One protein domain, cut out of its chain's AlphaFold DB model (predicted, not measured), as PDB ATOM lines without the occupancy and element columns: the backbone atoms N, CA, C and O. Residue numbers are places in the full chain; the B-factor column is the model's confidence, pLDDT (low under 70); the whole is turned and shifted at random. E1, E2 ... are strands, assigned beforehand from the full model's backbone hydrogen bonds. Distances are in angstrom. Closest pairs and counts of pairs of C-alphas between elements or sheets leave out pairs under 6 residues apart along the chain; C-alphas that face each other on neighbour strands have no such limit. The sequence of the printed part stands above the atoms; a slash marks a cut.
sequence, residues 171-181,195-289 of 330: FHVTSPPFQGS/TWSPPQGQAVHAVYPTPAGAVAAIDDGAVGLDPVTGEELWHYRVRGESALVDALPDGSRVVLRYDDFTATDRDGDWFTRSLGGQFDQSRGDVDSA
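Overview. This is residues 171 to 181 and 195 to 289 of the 330 residues of an uncharacterized protein of Nocardiopsis sp. JB363 (UniProt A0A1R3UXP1). Two antiparallel sheets stand partly face to face as a sandwich, E6 and part of E7 covering E2, E3 and E4, while E8 and E9 reach no strand of the other sheet. Between E7 and E8 a long arm, residues 259 to 276, runs out and folds back, and makes much of the length. The 106 printed residues have no named helix and nine named strands, E1 to E9 along the chain, in the orders E1 E5 E4 E3 E2 and E6 E7 E8 E9. The class is all strand, though 47 of the 106 residues are in named strands. The whole is compact, with a radius of gyration of the C-alphas of 14.6 A, yet elongated, spanning 51 by 30 by 24 A.

Along the chain. E1, residues 171 to 173, begins at C-alpha 171 (134.806, 150.083, 153.971) and is 6.7 A long. E2, residues 204 to 210, is 16.6 A; E3, 213 to 218, 16.1 A; E4, 221 to 225, 13.4 A; E5, 232 to 238, 16.6 A. E6, residues 243 to 247, begins at C-alpha 243 (122.197, 149.226, 158.677) and is 13.0 A; E7, 253 to 258, is 16.2 A. E8, 277 to 280, is 9.2 A, and E9, 285 to 288, is 8.8 A, ending at C-alpha 288 (128.087, 138.948, 147.650).

Arrangement. In the twisted five-strand sheet, edge strand E1 is antiparallel to E5, with N 171 and O 237 3.0 A apart. E2 to E5 form a meander, each strand the antiparallel neighbour of the one before. Within hydrogen-bond range are N 208 and O 215 across the hairpin E2 and E3, 2.8 A apart, N 216 and O 223 across the hairpin E3 and E4, 2.8 A apart, and N 224 and O 234 across the hairpin E4 and E5, 2.8 A apart. E6 to E9 form a second meander. N 244 and O 257 of the hairpin E6 and E7 are 2.8 A apart. The hairpin E7 and E8 has no N and O within hydrogen-bond range; its C-alphas 253 and 279, which face each other, are 5.6 A apart. In E8 and E9, N 287 and O 278 are 3.4 A apart. Between the sheets, the closest C-alphas of E4 and E6 are those of Gly 221 and Ala 243, 5.1 A, and of E3 and E6 those of Ala 217 and Val 245, 5.8 A. The parts of the two sheets that face each other are 8.8 A apart centre to centre, and the best planes of these parts are 4 degrees apart.

Size, cuts and confidence. The C-alphas of Val 228 and Asp 267, the two farthest apart, are 51.3 A apart. Residues 182 to 194 are not printed; C-alphas 181 and 195 are 24.5 A apart across the cut. The link E7 to E8 is long, and in it residues 263 to 264 pair antiparallel with 270 to 271. The mean pLDDT of the printed part is 76.8; residues 260 to 289 are under 70.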
ATOM      1  N   PHE A 171     133.603 150.520 153.276       75.44
ATOM      2  CA  PHE A 171     134.806 150.083 153.971       75.44
ATOM      3  C   PHE A 171     134.616 148.622 154.361       75.44
ATOM      4  O   PHE A 171     133.715 148.277 155.130       75.44
ATOM      5  N   HIS A 172     135.444 147.766 153.772       81.62
ATOM      6  CA  HIS A 172     135.439 146.337 154.021       81.62
ATOM      7  C   HIS A 172     136.855 145.890 154.355       81.62
ATOM      8  O   HIS A 172     137.761 145.989 153.528       81.62
ATOM      9  N   VAL A 173     137.031 145.395 155.574       83.62
ATOM     10  CA  VAL A 173     138.260 144.728 156.002       83.62
ATOM     11  C   VAL A 173     137.879 143.317 156.392       83.62
ATOM     12  O   VAL A 173     137.039 143.135 157.270       83.62
ATOM     13  N   THR A 174     138.483 142.331 155.734       82.75
ATOM     14  CA  THR A 174     138.309 140.918 156.069       82.75
ATOM     15  C   THR A 174     139.334 140.483 157.103       82.75
ATOM     16  O   THR A 174     140.507 140.853 157.040       82.75
ATOM     17  N   SER A 175     138.895 139.647 158.038       73.75
ATOM     18  CA  SER A 175     139.795 138.874 158.890       73.75
ATOM     19  C   SER A 175     140.215 137.605 158.148       73.75
ATOM     20  O   SER A 175     139.409 137.053 157.392       73.75
ATOM     21  N   PRO A 176     141.417 137.061 158.407       77.75
ATOM     22  CA  PRO A 176     141.712 135.676 158.084       77.75
ATOM     23  C   PRO A 176     140.608 134.736 158.605       77.75
ATOM     24  O   PRO A 176     140.006 135.025 159.649       77.75
ATOM     25  N   PRO A 177     140.364 133.608 157.916       74.25
ATOM     26  CA  PRO A 177     139.396 132.615 158.353       74.25
ATOM     27  C   PRO A 177     139.682 132.171 159.790       74.25
ATOM     28  O   PRO A 177     140.835 131.887 160.126       74.25
ATOM     29  N   PHE A 178     138.654 132.074 160.636       74.25
ATOM     30  CA  PHE A 178     138.838 131.569 161.996       74.25
ATOM     31  C   PHE A 178     139.271 130.092 161.957       74.25
ATOM     32  O   PHE A 178     138.500 129.222 161.559       74.25
ATOM     33  N   GLN A 179     140.514 129.805 162.361       76.31
ATOM     34  CA  GLN A 179     141.083 128.443 162.380       76.31
ATOM     35  C   GLN A 179     140.985 127.757 163.754       76.31
ATOM     36  O   GLN A 179     141.430 126.621 163.918       76.31
ATOM     37  N   GLY A 180     140.434 128.443 164.758       74.69
ATOM     38  CA  GLY A 180     140.276 127.904 166.104       74.69
ATOM     39  C   GLY A 180     139.086 126.954 166.226       74.69
ATOM     40  O   GLY A 180     138.136 126.992 165.448       74.69
ATOM     41  N   SER A 181     139.101 126.113 167.260       75.38
ATOM     42  CA  SER A 181     137.835 125.619 167.809       75.38
ATOM     43  C   SER A 181     137.158 126.774 168.551       75.38
ATOM     44  O   SER A 181     137.879 127.576 169.149       75.38
ATOM     45  N   THR A 195     136.905 147.571 177.081       93.69
ATOM     46  CA  THR A 195     135.826 148.405 176.535       93.69
ATOM     47  C   THR A 195     136.145 148.708 175.087       93.69
ATOM     48  O   THR A 195     137.249 149.146 174.773       93.69
ATOM     49  N   TRP A 196     135.154 148.538 174.222       95.75
ATOM     50  CA  TRP A 196     135.228 148.988 172.842       95.75
ATOM     51  C   TRP A 196     134.346 150.219 172.651       95.75
ATOM     52  O   TRP A 196     133.271 150.326 173.244       95.75
ATOM     53  N   SER A 197     134.813 151.169 171.845       96.12
ATOM     54  CA  SER A 197     134.046 152.349 171.449       96.12
ATOM     55  C   SER A 197     133.947 152.386 169.929       96.12
ATOM     56  O   SER A 197     134.980 152.274 169.266       96.12
ATOM     57  N   PRO A 198     132.740 152.556 169.371       94.38
ATOM     58  CA  PRO A 198     132.574 152.593 167.933       94.38
ATOM     59  C   PRO A 198     133.284 153.811 167.326       94.38
ATOM     60  O   PRO A 198     133.378 154.875 167.957       94.38
ATOM     61  N   PRO A 199     133.793 153.687 166.093       88.06
ATOM     62  CA  PRO A 199     134.467 154.782 165.421       88.06
ATOM     63  C   PRO A 199     133.512 155.959 165.186       88.06
ATOM     64  O   PRO A 199     132.316 155.793 164.971       88.06
ATOM     65  N   GLN A 200     134.065 157.175 165.173       86.25
ATOM     66  CA  GLN A 200     133.374 158.389 164.706       86.25
ATOM     67  C   GLN A 200     132.078 158.742 165.468       86.25
ATOM     68  O   GLN A 200     131.242 159.470 164.941       86.25
ATOM     69  N   GLY A 201     131.930 158.283 166.717       87.19
ATOM     70  CA  GLY A 201     130.790 158.639 167.569       87.19
ATOM     71  C   GLY A 201     129.480 157.947 167.193       87.19
ATOM     72  O   GLY A 201     128.415 158.457 167.530       87.19
ATOM     73  N   GLN A 202     129.554 156.818 166.492       93.19
ATOM     74  CA  GLN A 202     128.382 156.011 166.159       93.19
ATOM     75  C   GLN A 202     127.746 155.384 167.400       93.19
ATOM     76  O   GLN A 202     128.387 155.221 168.439       93.19
ATOM     77  N   ALA A 203     126.477 155.011 167.294       94.56
ATOM     78  CA  ALA A 203     125.788 154.249 168.318       94.56
ATOM     79  C   ALA A 203     125.971 152.743 168.092       94.56
ATOM     80  O   ALA A 203     125.953 152.256 166.965       94.56
ATOM     81  N   VAL A 204     126.106 151.994 169.188       96.19
ATOM     82  CA  VAL A 204     125.995 150.530 169.177       96.19
ATOM     83  C   VAL A 204     124.543 150.167 169.457       96.19
ATOM     84  O   VAL A 204     124.008 150.519 170.510       96.19
ATOM     85  N   HIS A 205     123.902 149.462 168.531       95.38
ATOM     86  CA  HIS A 205     122.508 149.041 168.668       95.38
ATOM     87  C   HIS A 205     122.374 147.670 169.326       95.38
ATOM     88  O   HIS A 205     121.477 147.458 170.142       95.38
ATOM     89  N   ALA A 206     123.266 146.744 168.976       95.25
ATOM     90  CA  ALA A 206     123.260 145.378 169.477       95.25
ATOM     91  C   ALA A 206     124.668 144.780 169.443       95.25
ATOM     92  O   ALA A 206     125.542 145.245 168.712       95.25
ATOM     93  N   VAL A 207     124.877 143.729 170.234       95.31
ATOM     94  CA  VAL A 207     126.093 142.914 170.196       95.31
ATOM     95  C   VAL A 207     125.673 141.456 170.089       95.31
ATOM     96  O   VAL A 207     124.937 140.955 170.940       95.31
ATOM     97  N   TYR A 208     126.139 140.785 169.041       93.62
ATOM     98  CA  TYR A 208     125.819 139.397 168.744       93.62
ATOM     99  C   TYR A 208     126.999 138.491 169.101       93.62
ATOM    100  O   TYR A 208     128.117 138.752 168.649       93.62
ATOM    101  N   PRO A 209     126.795 137.429 169.897       90.94
ATOM    102  CA  PRO A 209     127.831 136.435 170.123       90.94
ATOM    103  C   PRO A 209     128.043 135.601 168.855       90.94
ATOM    104  O   PRO A 209     127.086 135.224 168.179       90.94
ATOM    105  N   THR A 210     129.297 135.283 168.556       89.00
ATOM    106  CA  THR A 210     129.689 134.473 167.400       89.00
ATOM    107  C   THR A 210     130.798 133.488 167.778       89.00
ATOM    108  O   THR A 210     131.498 133.715 168.767       89.00
ATOM    109  N   PRO A 211     131.004 132.399 167.018       85.19
ATOM    110  CA  PRO A 211     132.078 131.449 167.302       85.19
ATOM    111  C   PRO A 211     133.483 132.070 167.322       85.19
ATOM    112  O   PRO A 211     134.325 131.611 168.093       85.19
ATOM    113  N   ALA A 212     133.732 133.104 166.508       83.75
ATOM    114  CA  ALA A 212     135.017 133.802 166.464       83.75
ATOM    115  C   ALA A 212     135.131 134.984 167.450       83.75
ATOM    116  O   ALA A 212     136.202 135.575 167.547       83.75
ATOM    117  N   GLY A 213     134.065 135.351 168.171       90.00
ATOM    118  CA  GLY A 213     134.074 136.525 169.048       90.00
ATOM    119  C   GLY A 213     132.716 137.201 169.186       90.00
ATOM    120  O   GLY A 213     131.685 136.542 169.318       90.00
ATOM    121  N   ALA A 214     132.695 138.529 169.135       93.38
ATOM    122  CA  ALA A 214     131.464 139.316 169.174       93.38
ATOM    123  C   ALA A 214     131.315 140.158 167.905       93.38
ATOM    124  O   ALA A 214     132.304 140.565 167.306       93.38
ATOM    125  N   VAL A 215     130.080 140.448 167.507       95.44
ATOM    126  CA  VAL A 215     129.788 141.373 166.409       95.44
ATOM    127  C   VAL A 215     128.954 142.523 166.942       95.44
ATOM    128  O   VAL A 215     127.825 142.320 167.384       95.44
ATOM    129  N   ALA A 216     129.512 143.728 166.908       96.69
ATOM    130  CA  ALA A 216     128.813 144.954 167.252       96.69
ATOM    131  C   ALA A 216     128.046 145.470 166.028       96.69
ATOM    132  O   ALA A 216     128.637 145.764 164.988       96.69
ATOM    133  N   ALA A 217     126.729 145.586 166.164       96.44
ATOM    134  CA  ALA A 217     125.873 146.281 165.215       96.44
ATOM    135  C   ALA A 217     125.900 147.780 165.512       96.44
ATOM    136  O   ALA A 217     125.573 148.197 166.628       96.44
ATOM    137  N   ILE A 218     126.282 148.568 164.515       96.56
ATOM    138  CA  ILE A 218     126.426 150.024 164.585       96.56
ATOM    139  C   ILE A 218     125.545 150.695 163.532       96.56
ATOM    140  O   ILE A 218     125.016 150.012 162.657       96.56
ATOM    141  N   ASP A 219     125.402 152.022 163.612       94.44
ATOM    142  CA  ASP A 219     124.514 152.793 162.728       94.44
ATOM    143  C   ASP A 219     124.697 152.448 161.238       94.44
ATOM    144  O   ASP A 219     123.711 152.291 160.526       94.44
ATOM    145  N   ASP A 220     125.943 152.304 160.768       93.25
ATOM    146  CA  ASP A 220     126.277 152.152 159.344       93.25
ATOM    147  C   ASP A 220     126.830 150.775 158.953       93.25
ATOM    148  O   ASP A 220     127.415 150.629 157.877       93.25
ATOM    149  N   GLY A 221     126.675 149.759 159.809       94.69
ATOM    150  CA  GLY A 221     127.133 148.409 159.492       94.69
ATOM    151  C   GLY A 221     127.395 147.514 160.699       94.69
ATOM    152  O   GLY A 221     126.727 147.596 161.730       94.69
ATOM    153  N   ALA A 222     128.379 146.628 160.560       95.50
ATOM    154  CA  ALA A 222     128.776 145.679 161.594       95.50
ATOM    155  C   ALA A 222     130.300 145.621 161.759       95.50
ATOM    156  O   ALA A 222     131.047 145.737 160.784       95.50
ATOM    157  N   VAL A 223     130.746 145.398 162.996       95.62
ATOM    158  CA  VAL A 223     132.162 145.268 163.365       95.62
ATOM    159  C   VAL A 223     132.370 143.977 164.147       95.62
ATOM    160  O   VAL A 223     131.727 143.765 165.174       95.62
ATOM    161  N   GLY A 224     133.262 143.112 163.673       94.38
ATOM    162  CA  GLY A 224     133.716 141.926 164.390       94.38
ATOM    163  C   GLY A 224     134.831 142.263 165.372       94.38
ATOM    164  O   GLY A 224     135.810 142.905 164.999       94.38
ATOM    165  N   LEU A 225     134.692 141.806 166.613       94.94
ATOM    166  CA  LEU A 225     135.598 142.083 167.723       94.94
ATOM    167  C   LEU A 225     136.215 140.795 168.265       94.94
ATOM    168  O   LEU A 225     135.515 139.794 168.469       94.94
ATOM    169  N   ASP A 226     137.511 140.858 168.555       90.12
ATOM    170  CA  ASP A 226     138.233 139.826 169.287       90.12
ATOM    171  C   ASP A 226     137.702 139.763 170.733       90.12
ATOM    172  O   ASP A 226     137.665 140.782 171.429       90.12
ATOM    173  N   PRO A 227     137.270 138.590 171.224       86.88
ATOM    174  CA  PRO A 227     136.672 138.475 172.551       86.88
ATOM    175  C   PRO A 227     137.685 138.637 173.694       86.88
ATOM    176  O   PRO A 227     137.281 138.912 174.824       86.88
ATOM    177  N   VAL A 228     138.980 138.457 173.431       87.25
ATOM    178  CA  VAL A 228     140.067 138.545 174.411       87.25
ATOM    179  C   VAL A 228     140.587 139.973 174.511       87.25
ATOM    180  O   VAL A 228     140.748 140.477 175.622       87.25
ATOM    181  N   THR A 229     140.847 140.622 173.376       90.88
ATOM    182  CA  THR A 229     141.486 141.949 173.347       90.88
ATOM    183  C   THR A 229     140.497 143.097 173.152       90.88
ATOM    184  O   THR A 229     140.804 144.228 173.529       90.88
ATOM    185  N   GLY A 230     139.321 142.834 172.576       92.62
ATOM    186  CA  GLY A 230     138.389 143.871 172.131       92.62
ATOM    187  C   GLY A 230     138.835 144.592 170.858       92.62
ATOM    188  O   GLY A 230     138.231 145.601 170.489       92.62
ATOM    189  N   GLU A 231     139.895 144.114 170.200       93.88
ATOM    190  CA  GLU A 231     140.375 144.674 168.940       93.88
ATOM    191  C   GLU A 231     139.439 144.321 167.782       93.88
ATOM    192  O   GLU A 231     138.760 143.293 167.773       93.88
ATOM    193  N   GLU A 232     139.402 145.200 166.788       94.56
ATOM    194  CA  GLU A 232     138.626 144.997 165.574       94.56
ATOM    195  C   GLU A 232     139.296 143.949 164.675       94.56
ATOM    196  O   GLU A 232     140.429 144.129 164.232       94.56
ATOM    197  N   LEU A 233     138.578 142.863 164.391       91.31
ATOM    198  CA  LEU A 233     139.024 141.800 163.486       91.31
ATOM    199  C   LEU A 233     138.619 142.087 162.041       91.31
ATOM    200  O   LEU A 233     139.371 141.824 161.103       91.31
ATOM    201  N   TRP A 234     137.400 142.585 161.861       93.19
ATOM    202  CA  TRP A 234     136.822 142.906 160.564       93.19
ATOM    203  C   TRP A 234     135.720 143.943 160.735       93.19
ATOM    204  O   TRP A 234     135.115 144.063 161.800       93.19
ATOM    205  N   HIS A 235     135.402 144.652 159.662       93.62
ATOM    206  CA  HIS A 235     134.201 145.472 159.609       93.62
ATOM    207  C   HIS A 235     133.607 145.447 158.209       93.62
ATOM    208  O   HIS A 235     134.312 145.325 157.204       93.62
ATOM    209  N   TYR A 236     132.292 145.599 158.163       92.12
ATOM    210  CA  TYR A 236     131.552 145.858 156.945       92.12
ATOM    211  C   TYR A 236     130.678 147.079 157.201       92.12
ATOM    212  O   TYR A 236     129.751 147.009 158.012       92.12
ATOM    213  N   ARG A 237     130.998 148.199 156.550       91.62
ATOM    214  CA  ARG A 237     130.335 149.486 156.785       91.62
ATOM    215  C   ARG A 237     130.053 150.206 155.478       91.62
ATOM    216  O   ARG A 237     130.923 150.250 154.605       91.62
ATOM    217  N   VAL A 238     128.871 150.808 155.379       88.50
ATOM    218  CA  VAL A 238     128.480 151.669 154.259       88.50
ATOM    219  C   VAL A 238     128.195 153.068 154.785       88.50
ATOM    220  O   VAL A 238     127.147 153.339 155.362       88.50
ATOM    221  N   ARG A 239     129.159 153.976 154.620       86.00
ATOM    222  CA  ARG A 239     129.094 155.302 155.239       86.00
ATOM    223  C   ARG A 239     127.915 156.104 154.691       86.00
ATOM    224  O   ARG A 239     127.824 156.330 153.491       86.00
ATOM    225  N   GLY A 240     127.101 156.644 155.597       84.88
ATOM    226  CA  GLY A 240     125.934 157.462 155.251       84.88
ATOM    227  C   GLY A 240     124.641 156.661 155.104       84.88
ATOM    228  O   GLY A 240     123.583 157.277 155.026       84.88
ATOM    229  N   GLU A 241     124.718 155.332 155.151       87.19
ATOM    230  CA  GLU A 241     123.563 154.439 155.133       87.19
ATOM    231  C   GLU A 241     123.280 153.895 156.534       87.19
ATOM    232  O   GLU A 241     124.194 153.720 157.336       87.19
ATOM    233  N   SER A 242     122.006 153.628 156.834       89.62
ATOM    234  CA  SER A 242     121.613 152.955 158.077       89.62
ATOM    235  C   SER A 242     121.531 151.447 157.861       89.62
ATOM    236  O   SER A 242     120.875 150.981 156.927       89.62
ATOM    237  N   ALA A 243     122.180 150.679 158.736       91.06
ATOM    238  CA  ALA A 243     122.197 149.226 158.677       91.06
ATOM    239  C   ALA A 243     121.316 148.607 159.765       91.06
ATOM    240  O   ALA A 243     121.444 148.889 160.956       91.06
ATOM    241  N   LEU A 244     120.469 147.670 159.358       92.69
ATOM    242  CA  LEU A 244     119.872 146.688 160.246       92.69
ATOM    243  C   LEU A 244     120.728 145.431 160.203       92.69
ATOM    244  O   LEU A 244     120.888 144.801 159.158       92.69
ATOM    245  N   VAL A 245     121.281 145.073 161.352       93.81
ATOM    246  CA  VAL A 245     122.145 143.907 161.508       93.81
ATOM    247  C   VAL A 245     121.412 142.885 162.354       93.81
ATOM    248  O   VAL A 245     120.819 143.244 163.368       93.81
ATOM    249  N   ASP A 246     121.466 141.623 161.949       94.44
ATOM    250  CA  ASP A 246     121.026 140.502 162.773       94.44
ATOM    251  C   ASP A 246     121.986 139.321 162.615       94.44
ATOM    252  O   ASP A 246     122.711 139.218 161.621       94.44
ATOM    253  N   ALA A 247     122.006 138.416 163.590       90.50
ATOM    254  CA  ALA A 247     122.831 137.215 163.543       90.50
ATOM    255  C   ALA A 247     121.970 135.958 163.660       90.50
ATOM    256  O   ALA A 247     120.949 135.934 164.348       90.50
ATOM    257  N   LEU A 248     122.399 134.881 163.001       88.56
ATOM    258  CA  LEU A 248     121.769 133.580 163.198       88.56
ATOM    259  C   LEU A 248     121.913 133.129 164.664       88.56
ATOM    260  O   LEU A 248     122.880 133.504 165.327       88.56
ATOM    261  N   PRO A 249     121.005 132.274 165.180       89.38
ATOM    262  CA  PRO A 249     121.063 131.804 166.567       89.38
ATOM    263  C   PRO A 249     122.368 131.098 166.963       89.38
ATOM    264  O   PRO A 249     122.694 131.040 168.145       89.38
ATOM    265  N   ASP A 250     123.095 130.538 165.994       85.31
ATOM    266  CA  ASP A 250     124.400 129.900 166.195       85.31
ATOM    267  C   ASP A 250     125.588 130.870 166.035       85.31
ATOM    268  O   ASP A 250     126.736 130.473 166.224       85.31
ATOM    269  N   GLY A 251     125.323 132.128 165.670       85.62
ATOM    270  CA  GLY A 251     126.322 133.163 165.422       85.62
ATOM    271  C   GLY A 251     127.220 132.900 164.210       85.62
ATOM    272  O   GLY A 251     128.190 133.626 164.015       85.62
ATOM    273  N   SER A 252     126.931 131.876 163.397       85.06
ATOM    274  CA  SER A 252     127.768 131.486 162.252       85.06
ATOM    275  C   SER A 252     127.722 132.496 161.107       85.06
ATOM    276  O   SER A 252     128.636 132.556 160.283       85.06
ATOM    277  N   ARG A 253     126.637 133.273 161.046       85.75
ATOM    278  CA  ARG A 253     126.357 134.243 159.993       85.75
ATOM    279  C   ARG A 253     125.759 135.499 160.590       85.75
ATOM    280  O   ARG A 253     124.847 135.435 161.416       85.75
ATOM    281  N   VAL A 254     126.243 136.622 160.086       88.00
ATOM    282  CA  VAL A 254     125.667 137.944 160.305       88.00
ATOM    283  C   VAL A 254     125.044 138.377 158.991       88.00
ATOM    284  O   VAL A 254     125.671 138.271 157.938       88.00
ATOM    285  N   VAL A 255     123.796 138.817 159.059       90.56
ATOM    286  CA  VAL A 255     123.056 139.354 157.926       90.56
ATOM    287  C   VAL A 255     122.941 140.851 158.134       90.56
ATOM    288  O   VAL A 255     122.477 141.310 159.177       90.56
ATOM    289  N   LEU A 256     123.370 141.605 157.130       91.44
ATOM    290  CA  LEU A 256     123.202 143.045 157.089       91.44
ATOM    291  C   LEU A 256     122.127 143.375 156.066       91.44
ATOM    292  O   LEU A 256     122.082 142.809 154.972       91.44
ATOM    293  N   ARG A 257     121.266 144.315 156.426       89.88
ATOM    294  CA  ARG A 257     120.317 144.935 155.522       89.88
ATOM    295  C   ARG A 257     120.491 146.431 155.643       89.88
ATOM    296  O   ARG A 257     120.167 147.007 156.674       89.88
ATOM    297  N   TYR A 258     120.988 147.048 154.588       84.94
ATOM    298  CA  TYR A 258     120.910 148.492 154.472       84.94
ATOM    299  C   TYR A 258     119.485 148.826 154.079       84.94
ATOM    300  O   TYR A 258     118.928 148.191 153.176       84.94
ATOM    301  N   ASP A 259     118.885 149.785 154.771       78.94
ATOM    302  CA  ASP A 259     117.673 150.413 154.272       78.94
ATOM    303  C   ASP A 259     118.102 151.356 153.137       78.94
ATOM    304  O   ASP A 259     118.003 152.573 153.245       78.94
ATOM    305  N   ASP A 260     118.631 150.766 152.057       62.41
ATOM    306  CA  ASP A 260     118.848 151.476 150.808       62.41
ATOM    307  C   ASP A 260     117.477 151.997 150.410       62.41
ATOM    308  O   ASP A 260     116.497 151.238 150.379       62.41
ATOM    309  N   PHE A 261     117.422 153.314 150.263       52.12
ATOM    310  CA  PHE A 261     116.257 154.130 149.993       52.12
ATOM    311  C   PHE A 261     115.088 153.331 149.443       52.12
ATOM    312  O   PHE A 261     115.181 152.680 148.405       52.12
ATOM    313  N   THR A 262     113.947 153.461 150.106       42.00
ATOM    314  CA  THR A 262     112.666 153.023 149.587       42.00
ATOM    315  C   THR A 262     112.468 153.474 148.136       42.00
ATOM    316  O   THR A 262     112.032 154.593 147.872       42.00
ATOM    317  N   ALA A 263     112.782 152.604 147.181       43.81
ATOM    318  CA  ALA A 263     112.335 152.744 145.816       43.81
ATOM    319  C   ALA A 263     110.906 152.210 145.804       43.81
ATOM    320  O   ALA A 263     110.671 151.003 145.876       43.81
ATOM    321  N   THR A 264     109.943 153.123 145.790       42.47
ATOM    322  CA  THR A 264     108.585 152.784 145.381       42.47
ATOM    323  C   THR A 264     108.616 152.460 143.893       42.47
ATOM    324  O   THR A 264     109.119 153.255 143.094       42.47
ATOM    325  N   ASP A 265     108.088 151.302 143.507       47.19
ATOM    326  CA  ASP A 265     107.711 151.059 142.111       47.19
ATOM    327  C   ASP A 265     106.645 152.084 141.678       47.19
ATOM    328  O   ASP A 265     106.066 152.800 142.497       47.19
ATOM    329  N   ARG A 266     106.363 152.150 140.379       42.91
ATOM    330  CA  ARG A 266     105.274 152.913 139.761       42.91
ATOM    331  C   ARG A 266     103.924 152.722 140.463       42.91
ATOM    332  O   ARG A 266     103.101 153.629 140.402       42.91
ATOM    333  N   ASP A 267     103.735 151.585 141.135       56.59
ATOM    334  CA  ASP A 267     102.525 151.224 141.880       56.59
ATOM    335  C   ASP A 267     102.571 151.599 143.380       56.59
ATOM    336  O   ASP A 267     101.602 151.371 144.103       56.59
ATOM    337  N   GLY A 268     103.665 152.194 143.873       44.97
ATOM    338  CA  GLY A 268     103.828 152.572 145.284       44.97
ATOM    339  C   GLY A 268     104.244 151.425 146.213       44.97
ATOM    340  O   GLY A 268     104.316 151.623 147.426       44.97
ATOM    341  N   ASP A 269     104.537 150.242 145.667       45.62
ATOM    342  CA  ASP A 269     105.030 149.104 146.440       45.62
ATOM    343  C   ASP A 269     106.513 149.277 146.786       45.62
ATOM    344  O   ASP A 269     107.352 149.594 145.937       45.62
ATOM    345  N   TRP A 270     106.829 149.069 148.063       39.00
ATOM    346  CA  TRP A 270     108.180 149.152 148.602       39.00
ATOM    347  C   TRP A 270     108.967 147.891 148.234       39.00
ATOM    348  O   TRP A 270     108.610 146.789 148.658       39.00
ATOM    349  N   PHE A 271     110.074 148.044 147.510       37.25
ATOM    350  CA  PHE A 271     111.025 146.956 147.299       37.25
ATOM    351  C   PHE A 271     112.255 147.182 148.172       37.25
ATOM    352  O   PHE A 271     112.945 148.187 148.045       37.25
ATOM    353  N   THR A 272     112.544 146.238 149.066       37.59
ATOM    354  CA  THR A 272     113.812 146.223 149.800       37.59
ATOM    355  C   THR A 272     114.839 145.499 148.943       37.59
ATOM    356  O   THR A 272     114.747 144.281 148.762       37.59
ATOM    357  N   ARG A 273     115.830 146.223 148.414       35.84
ATOM    358  CA  ARG A 273     117.013 145.587 147.832       35.84
ATOM    359  C   ARG A 273     117.879 145.102 148.988       35.84
ATOM    360  O   ARG A 273     118.699 145.831 149.528       35.84
ATOM    361  N   SER A 274     117.654 143.865 149.417       39.31
ATOM    362  CA  SER A 274     118.533 143.235 150.394       39.31
ATOM    363  C   SER A 274     119.857 142.933 149.697       39.31
ATOM    364  O   SER A 274     119.971 141.926 149.004       39.31
ATOM    365  N   LEU A 275     120.865 143.787 149.881       41.06
ATOM    366  CA  LEU A 275     122.258 143.380 149.707       41.06
ATOM    367  C   LEU A 275     122.573 142.393 150.833       41.06
ATOM    368  O   LEU A 275     123.106 142.752 151.877       41.06
ATOM    369  N   GLY A 276     122.135 141.147 150.653       38.06
ATOM    370  CA  GLY A 276     122.447 140.054 151.557       38.06
ATOM    371  C   GLY A 276     123.911 139.687 151.392       38.06
ATOM    372  O   GLY A 276     124.235 138.782 150.632       38.06
ATOM    373  N   GLY A 277     124.794 140.397 152.088       42.41
ATOM    374  CA  GLY A 277     126.126 139.886 152.368       42.41
ATOM    375  C   GLY A 277     125.979 138.783 153.402       42.41
ATOM    376  O   GLY A 277     125.557 139.046 154.528       42.41
ATOM    377  N   GLN A 278     126.271 137.544 153.023       44.94
ATOM    378  CA  GLN A 278     126.431 136.486 154.005       44.94
ATOM    379  C   GLN A 278     127.902 136.463 154.397       44.94
ATOM    380  O   GLN A 278     128.744 136.052 153.601       44.94
ATOM    381  N   PHE A 279     128.214 136.917 155.608       49.47
ATOM    382  CA  PHE A 279     129.568 136.765 156.122       49.47
ATOM    383  C   PHE A 279     129.714 135.374 156.729       49.47
ATOM    384  O   PHE A 279     129.099 135.066 157.754       49.47
ATOM    385  N   ASP A 280     130.502 134.528 156.073       54.41
ATOM    386  CA  ASP A 280     130.946 133.268 156.652       54.41
ATOM    387  C   ASP A 280     132.244 133.518 157.427       54.41
ATOM    388  O   ASP A 280     133.328 133.656 156.848       54.41
ATOM    389  N   GLN A 281     132.137 133.563 158.758       51.72
ATOM    390  CA  GLN A 281     133.293 133.720 159.649       51.72
ATOM    391  C   GLN A 281     134.384 132.668 159.407       51.72
ATOM    392  O   GLN A 281     135.561 132.935 159.651       51.72
ATOM    393  N   SER A 282     134.016 131.480 158.916       46.69
ATOM    394  CA  SER A 282     134.967 130.403 158.640       46.69
ATOM    395  C   SER A 282     135.780 130.609 157.366       46.69
ATOM    396  O   SER A 282     136.727 129.861 157.141       46.69
ATOM    397  N   ARG A 283     135.438 131.606 156.538       47.97
ATOM    398  CA  ARG A 283     136.181 131.978 155.322       47.97
ATOM    399  C   ARG A 283     136.714 133.403 155.336       47.97
ATOM    400  O   ARG A 283     137.667 133.670 154.611       47.97
ATOM    401  N   GLY A 284     136.140 134.288 156.152       49.16
ATOM    402  CA  GLY A 284     136.474 135.710 156.109       49.16
ATOM    403  C   GLY A 284     136.073 136.364 154.785       49.16
ATOM    404  O   GLY A 284     136.623 137.400 154.437       49.16
ATOM    405  N   ASP A 285     135.155 135.746 154.038       49.66
ATOM    406  CA  ASP A 285     134.762 136.176 152.700       49.66
ATOM    407  C   ASP A 285     133.290 136.600 152.713       49.66
ATOM    408  O   ASP A 285     132.445 135.955 153.347       49.66
ATOM    409  N   VAL A 286     132.990 137.707 152.037       49.09
ATOM    410  CA  VAL A 286     131.613 138.150 151.820       49.09
ATOM    411  C   VAL A 286     131.163 137.516 150.518       49.09
ATOM    412  O   VAL A 286     131.495 138.013 149.439       49.09
ATOM    413  N   ASP A 287     130.359 136.457 150.612       47.75
ATOM    414  CA  ASP A 287     129.613 135.972 149.454       47.75
ATOM    415  C   ASP A 287     128.558 137.031 149.118       47.75
ATOM    416  O   ASP A 287     127.422 137.025 149.602       47.75
ATOM    417  N   SER A 288     128.970 137.993 148.298       43.75
ATOM    418  CA  SER A 288     128.087 138.948 147.650       43.75
ATOM    419  C   SER A 288     127.390 138.186 146.535       43.75
ATOM    420  O   SER A 288     127.811 138.242 145.385       43.75
ATOM    421  N   ALA A 289     126.371 137.394 146.858       37.47
ATOM    422  CA  ALA A 289     125.516 136.843 145.822       37.47
ATOM    423  C   ALA A 289     124.570 137.968 145.372       37.47
ATOM    424  O   ALA A 289     123.702 138.358 146.160       37.47
TER     425      ALA A 289